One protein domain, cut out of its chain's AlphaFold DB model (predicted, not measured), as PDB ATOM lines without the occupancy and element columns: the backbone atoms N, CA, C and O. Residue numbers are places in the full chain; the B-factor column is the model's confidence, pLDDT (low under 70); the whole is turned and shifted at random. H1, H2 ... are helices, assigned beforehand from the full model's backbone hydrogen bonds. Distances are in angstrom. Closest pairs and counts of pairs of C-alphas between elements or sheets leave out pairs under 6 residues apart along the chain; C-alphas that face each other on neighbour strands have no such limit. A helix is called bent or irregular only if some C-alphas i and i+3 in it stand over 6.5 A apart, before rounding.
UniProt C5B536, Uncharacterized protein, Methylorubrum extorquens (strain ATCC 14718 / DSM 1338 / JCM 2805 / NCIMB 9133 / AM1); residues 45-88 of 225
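Overview. This is residues 45 to 88 of the 225 residues of an uncharacterized protein of Methylorubrum extorquens (strain ATCC 14718 / DSM 1338 / JCM 2805 / NCIMB 9133 / AM1) (UniProt C5B536). Two helices, H2 and H3, make an L, meeting near their ends through a tight link, and the short helix H1 sits in the inner angle of the L, near both. The stretch of residues 53 to 63, with no named helix, runs from the end of H1 back alongside H2 to the place where H2 begins. The printed part has 44 residues, with three named helices in the order H1, H2, H3 and no named strand, and its class is all helix. It is compact, with a radius of gyration of the C-alphas of 9.7 A, and its outline of 29 by 14 by 14 A is only just elongated.

Arrangement. The longest helix is H2, residues 64 to 74. It only just touches H1, residues 47 to 52, with 3 pairs of C-alphas within 8 A. The closest C-alphas of the two are those of Ala 47 and Leu 67, 6.9 A apart. H1 and H2 run the same way at a shallow tilt of 33 degrees, only just short of steep, and their centres are 11.5 A apart. H3, residues 78 to 86, is close to H2 but not clearly touching it. Their closest C-alphas, those of Phe 74 and His 80, are 5.9 A apart, and their lines are about perpendicular, at 89 degrees. H1 and H3 are also close but not clearly touching, the closest C-alphas being those of Leu 50 and Gly 79, 8.0 A apart. Their lines are about perpendicular, at 86 degrees. In the backbones of H1, H2 and H3, every O i to N i+4 pair is within hydrogen-bond range.

Along the chain. H2 measures 15.1 A from C-alpha 64 at (-28.268, -10.124, -47.624) to C-alpha 74 at (-34.891, -23.692, -48.758). H1 measures 8.6 A from first to last C-alpha, and its first, C-alpha 47, is at (-28.008, -18.816, -41.899). H3 measures 12.6 A and ends with C-alpha 86 at (-40.947, -27.578, -35.085). None of the three helices is bent.

Size, cuts and confidence. The two C-alphas farthest apart are those of Thr 63 and Gln 88, at 29.0 A. The first and last printed C-alphas, those of Pro 45 and Gln 88, are 14.8 A apart. The printed part runs from residue 45 to residue 88 with no cut. The link from H1 to H2, with 11 residues between them, is long, and the link from H2 to H3, with 3 residues, is tight. The mean pLDDT of the printed part is 91.5, and no printed residue is under 70.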
ATOM      1  N   PRO A  45     -35.996 -17.930 -41.623       93.00
ATOM      2  CA  PRO A  45     -34.810 -18.752 -41.409       93.00
ATOM      3  C   PRO A  45     -33.538 -17.895 -41.393       93.00
ATOM      4  O   PRO A  45     -33.366 -16.998 -42.222       93.00
ATOM      5  N   THR A  46     -32.647 -18.159 -40.441       92.44
ATOM      6  CA  THR A  46     -31.303 -17.568 -40.388       92.44
ATOM      7  C   THR A  46     -30.299 -18.475 -41.098       92.44
ATOM      8  O   THR A  46     -30.598 -19.635 -41.364       92.44
ATOM      9  N   ALA A  47     -29.087 -17.980 -41.363       91.62
ATOM     10  CA  ALA A  47     -28.008 -18.816 -41.899       91.62
ATOM     11  C   ALA A  47     -27.750 -20.062 -41.025       91.62
ATOM     12  O   ALA A  47     -27.636 -21.161 -41.559       91.62
ATOM     13  N   ASP A  48     -27.760 -19.901 -39.698       91.62
ATOM     14  CA  ASP A  48     -27.588 -21.008 -38.749       91.62
ATOM     15  C   ASP A  48     -28.719 -22.044 -38.862       91.62
ATOM     16  O   ASP A  48     -28.465 -23.242 -38.806       91.62
ATOM     17  N   VAL A  49     -29.966 -21.596 -39.066       92.94
ATOM     18  CA  VAL A  49     -31.109 -22.496 -39.300       92.94
ATOM     19  C   VAL A  49     -30.941 -23.248 -40.618       92.94
ATOM     20  O   VAL A  49     -31.162 -24.453 -40.664       92.94
ATOM     21  N   LEU A  50     -30.543 -22.561 -41.691       94.00
ATOM     22  CA  LEU A  50     -30.298 -23.211 -42.979       94.00
ATOM     23  C   LEU A  50     -29.236 -24.314 -42.834       94.00
ATOM     24  O   LEU A  50     -29.453 -25.436 -43.291       94.00
ATOM     25  N   GLU A  51     -28.134 -24.031 -42.136       91.81
ATOM     26  CA  GLU A  51     -27.073 -25.007 -41.863       91.81
ATOM     27  C   GLU A  51     -27.554 -26.169 -40.970       91.81
ATOM     28  O   GLU A  51     -27.331 -27.332 -41.312       91.81
ATOM     29  N   GLU A  52     -28.258 -25.887 -39.864       93.44
ATOM     30  CA  GLU A  52     -28.802 -26.896 -38.932       93.44
ATOM     31  C   GLU A  52     -29.714 -27.899 -39.652       93.44
ATOM     32  O   GLU A  52     -29.647 -29.104 -39.393       93.44
ATOM     33  N   TYR A  53     -30.534 -27.410 -40.582       93.12
ATOM     34  CA  TYR A  53     -31.499 -28.210 -41.334       93.12
ATOM     35  C   TYR A  53     -30.955 -28.729 -42.674       93.12
ATOM     36  O   TYR A  53     -31.711 -29.247 -43.501       93.12
ATOM     37  N   GLY A  54     -29.634 -28.656 -42.866       87.50
ATOM     38  CA  GLY A  54     -28.926 -29.335 -43.946       87.50
ATOM     39  C   GLY A  54     -29.104 -28.706 -45.323       87.50
ATOM     40  O   GLY A  54     -29.000 -29.420 -46.320       87.50
ATOM     41  N   TYR A  55     -29.372 -27.401 -45.401       90.25
ATOM     42  CA  TYR A  55     -29.301 -26.672 -46.662       90.25
ATOM     43  C   TYR A  55     -27.845 -26.610 -47.148       90.25
ATOM     44  O   TYR A  55     -26.970 -26.080 -46.464       90.25
ATOM     45  N   ASP A  56     -27.582 -27.150 -48.338       85.06
ATOM     46  CA  ASP A  56     -26.248 -27.275 -48.940       85.06
ATOM     47  C   ASP A  56     -26.089 -26.463 -50.239       85.06
ATOM     48  O   ASP A  56     -25.145 -26.670 -51.009       85.06
ATOM     49  N   GLY A  57     -27.007 -25.523 -50.487       78.75
ATOM     50  CA  GLY A  57     -26.979 -24.671 -51.670       78.75
ATOM     51  C   GLY A  57     -25.733 -23.783 -51.726       78.75
ATOM     52  O   GLY A  57     -25.172 -23.372 -50.713       78.75
ATOM     53  N   GLY A  58     -25.285 -23.453 -52.938       84.69
ATOM     54  CA  GLY A  58     -24.031 -22.724 -53.179       84.69
ATOM     55  C   GLY A  58     -24.087 -21.210 -52.938       84.69
ATOM     56  O   GLY A  58     -23.241 -20.491 -53.471       84.69
ATOM     57  N   GLN A  59     -25.092 -20.720 -52.211       90.94
ATOM     58  CA  GLN A  59     -25.314 -19.291 -51.984       90.94
ATOM     59  C   GLN A  59     -24.375 -18.741 -50.898       90.94
ATOM     60  O   GLN A  59     -24.043 -19.429 -49.934       90.94
ATOM     61  N   ASP A  60     -23.965 -17.475 -51.025       89.94
ATOM     62  CA  ASP A  60     -23.176 -16.791 -49.993       89.94
ATOM     63  C   ASP A  60     -24.087 -16.246 -48.882       89.94
ATOM     64  O   ASP A  60     -24.617 -15.132 -48.971       89.94
ATOM     65  N   LEU A  61     -24.230 -17.031 -47.811       90.50
ATOM     66  CA  LEU A  61     -25.072 -16.714 -46.650       90.50
ATOM     67  C   LEU A  61     -24.604 -15.481 -45.853       90.50
ATOM     68  O   LEU A  61     -25.325 -15.016 -44.972       90.50
ATOM     69  N   THR A  62     -23.411 -14.942 -46.133       88.88
ATOM     70  CA  THR A  62     -22.891 -13.743 -45.452       88.88
ATOM     71  C   THR A  62     -23.413 -12.439 -46.054       88.88
ATOM     72  O   THR A  62     -23.266 -11.373 -45.451       88.88
ATOM     73  N   THR A  63     -24.042 -12.514 -47.229       92.62
ATOM     74  CA  THR A  63     -24.651 -11.374 -47.918       92.62
ATOM     75  C   THR A  63     -26.170 -11.399 -47.772       92.62
ATOM     76  O   THR A  63     -26.780 -12.464 -47.746       92.62
ATOM     77  N   GLU A  64     -26.802 -10.224 -47.708       90.25
ATOM     78  CA  GLU A  64     -28.268 -10.124 -47.624       90.25
ATOM     79  C   GLU A  64     -28.950 -10.751 -48.852       90.25
ATOM     80  O   GLU A  64     -29.924 -11.487 -48.713       90.25
ATOM     81  N   GLU A  65     -28.396 -10.514 -50.043       93.25
ATOM     82  CA  GLU A  65     -28.899 -11.071 -51.304       93.25
ATOM     83  C   GLU A  65     -28.741 -12.598 -51.358       93.25
ATOM     84  O   GLU A  65     -29.685 -13.299 -51.723       93.25
ATOM     85  N   GLY A  66     -27.581 -13.125 -50.953       92.19
ATOM     86  CA  GLY A  66     -27.327 -14.566 -50.932       92.19
ATOM     87  C   GLY A  66     -28.159 -15.302 -49.883       92.19
ATOM     88  O   GLY A  66     -28.693 -16.370 -50.177       92.19
ATOM     89  N   LEU A  67     -28.355 -14.717 -48.697       93.00
ATOM     90  CA  LEU A  67     -29.255 -15.274 -47.685       93.00
ATOM     91  C   LEU A  67     -30.712 -15.275 -48.168       93.00
ATOM     92  O   LEU A  67     -31.410 -16.267 -47.983       93.00
ATOM     93  N   ALA A  68     -31.176 -14.201 -48.814       93.25
ATOM     94  CA  ALA A  68     -32.534 -14.142 -49.352       93.25
ATOM     95  C   ALA A  68     -32.777 -15.218 -50.425       93.25
ATOM     96  O   ALA A  68     -33.793 -15.909 -50.367       93.25
ATOM     97  N   ALA A  69     -31.827 -15.404 -51.347       93.31
ATOM     98  CA  ALA A  69     -31.894 -16.464 -52.353       93.31
ATOM     99  C   ALA A  69     -31.870 -17.864 -51.716       93.31
ATOM    100  O   ALA A  69     -32.624 -18.744 -52.121       93.31
ATOM    101  N   ALA A  70     -31.046 -18.063 -50.684       94.25
ATOM    102  CA  ALA A  70     -30.976 -19.332 -49.971       94.25
ATOM    103  C   ALA A  70     -32.280 -19.681 -49.243       94.25
ATOM    104  O   ALA A  70     -32.692 -20.836 -49.256       94.25
ATOM    105  N   ILE A  71     -32.944 -18.693 -48.635       93.75
ATOM    106  CA  ILE A  71     -34.251 -18.887 -47.993       93.75
ATOM    107  C   ILE A  71     -35.298 -19.316 -49.027       93.75
ATOM    108  O   ILE A  71     -36.043 -20.256 -48.770       93.75
ATOM    109  N   GLU A  72     -35.327 -18.681 -50.202       93.38
ATOM    110  CA  GLU A  72     -36.250 -19.054 -51.284       93.38
ATOM    111  C   GLU A  72     -36.003 -20.493 -51.773       93.38
ATOM    112  O   GLU A  72     -36.945 -21.268 -51.937       93.38
ATOM    113  N   GLU A  73     -34.739 -20.894 -51.949       93.44
ATOM    114  CA  GLU A  73     -34.392 -22.277 -52.306       93.44
ATOM    115  C   GLU A  73     -34.747 -23.275 -51.188       93.44
ATOM    116  O   GLU A  73     -35.171 -24.401 -51.464       93.44
ATOM    117  N   PHE A  74     -34.609 -22.864 -49.925       94.31
ATOM    118  CA  PHE A  74     -34.891 -23.692 -48.758       94.31
ATOM    119  C   PHE A  74     -36.373 -24.063 -48.640       94.31
ATOM    120  O   PHE A  74     -36.652 -25.207 -48.281       94.31
ATOM    121  N   GLU A  75     -37.313 -23.176 -48.998       90.88
ATOM    122  CA  GLU A  75     -38.769 -23.384 -48.856       90.88
ATOM    123  C   GLU A  75     -39.293 -24.679 -49.514       90.88
ATOM    124  O   GLU A  75     -40.275 -25.264 -49.052       90.88
ATOM    125  N   GLY A  76     -38.620 -25.166 -50.563       87.06
ATOM    126  CA  GLY A  76     -38.962 -26.410 -51.264       87.06
ATOM    127  C   GLY A  76     -38.285 -27.674 -50.725       87.06
ATOM    128  O   GLY A  76     -38.431 -28.749 -51.315       87.06
ATOM    129  N   THR A  77     -37.502 -27.569 -49.653       92.94
ATOM    130  CA  THR A  77     -36.696 -28.673 -49.121       92.94
ATOM    131  C   THR A  77     -37.386 -29.389 -47.963       92.94
ATOM    132  O   THR A  77     -38.194 -28.826 -47.229       92.94
ATOM    133  N   ARG A  78     -36.985 -30.642 -47.727       93.06
ATOM    134  CA  ARG A  78     -37.400 -31.385 -46.531       93.06
ATOM    135  C   ARG A  78     -36.939 -30.706 -45.232       93.06
ATOM    136  O   ARG A  78     -37.651 -30.775 -44.237       93.06
ATOM    137  N   GLY A  79     -35.764 -30.072 -45.239       93.25
ATOM    138  CA  GLY A  79     -35.246 -29.351 -44.073       93.25
ATOM    139  C   GLY A  79     -36.170 -28.207 -43.658       93.25
ATOM    140  O   GLY A  79     -36.429 -28.023 -42.472       93.25
ATOM    141  N   HIS A  80     -36.753 -27.508 -44.634       94.19
ATOM    142  CA  HIS A  80     -37.745 -26.474 -44.372       94.19
ATOM    143  C   HIS A  80     -39.030 -27.024 -43.759       94.19
ATOM    144  O   HIS A  80     -39.513 -26.451 -42.785       94.19
ATOM    145  N   ASP A  81     -39.557 -28.145 -44.259       93.12
ATOM    146  CA  ASP A  81     -40.727 -28.787 -43.649       93.12
ATOM    147  C   ASP A  81     -40.462 -29.168 -42.182       93.12
ATOM    148  O   ASP A  81     -41.276 -28.868 -41.311       93.12
ATOM    149  N   GLU A  82     -39.300 -29.761 -41.884       93.62
ATOM    150  CA  GLU A  82     -38.917 -30.145 -40.517       93.62
ATOM    151  C   GLU A  82     -38.742 -28.926 -39.591       93.62
ATOM    152  O   GLU A  82     -39.159 -28.957 -38.429       93.62
ATOM    153  N   TRP A  83     -38.160 -27.834 -40.094       93.69
ATOM    154  CA  TRP A  83     -38.041 -26.574 -39.357       93.69
ATOM    155  C   TRP A  83     -39.409 -25.924 -39.102       93.69
ATOM    156  O   TRP A  83     -39.716 -25.556 -37.966       93.69
ATOM    157  N   ARG A  84     -40.262 -25.838 -40.130       92.56
ATOM    158  CA  ARG A  84     -41.618 -25.280 -40.032       92.56
ATOM    159  C   ARG A  84     -42.461 -26.061 -39.029       92.56
ATOM    160  O   ARG A  84     -43.178 -25.463 -38.225       92.56
ATOM    161  N   ASP A  85     -42.380 -27.388 -39.064       91.12
ATOM    162  CA  ASP A  85     -43.160 -28.267 -38.195       91.12
ATOM    163  C   ASP A  85     -42.728 -28.145 -36.721       91.12
ATOM    164  O   ASP A  85     -43.573 -28.210 -35.828       91.12
ATOM    165  N   ARG A  86     -41.445 -27.866 -36.446       90.31
ATOM    166  CA  ARG A  86     -40.947 -27.578 -35.085       90.31
ATOM    167  C   ARG A  86     -41.540 -26.299 -34.489       90.31
ATOM    168  O   ARG A  86     -41.660 -26.203 -33.271       90.31
ATOM    169  N   ASN A  87     -41.928 -25.334 -35.320       91.00
ATOM    170  CA  ASN A  87     -42.553 -24.090 -34.866       91.00
ATOM    171  C   ASN A  87     -44.063 -24.232 -34.608       91.00
ATOM    172  O   ASN A  87     -44.718 -23.256 -34.243       91.00
ATOM    173  N   GLN A  88     -44.643 -25.423 -34.790       92.12
ATOM    174  CA  GLN A  88     -46.077 -25.632 -34.622       92.12
ATOM    175  C   GLN A  88     -46.473 -25.784 -33.143       92.12
ATOM    176  O   GLN A  88     -45.757 -26.422 -32.366       92.12
TER     177      GLN A  88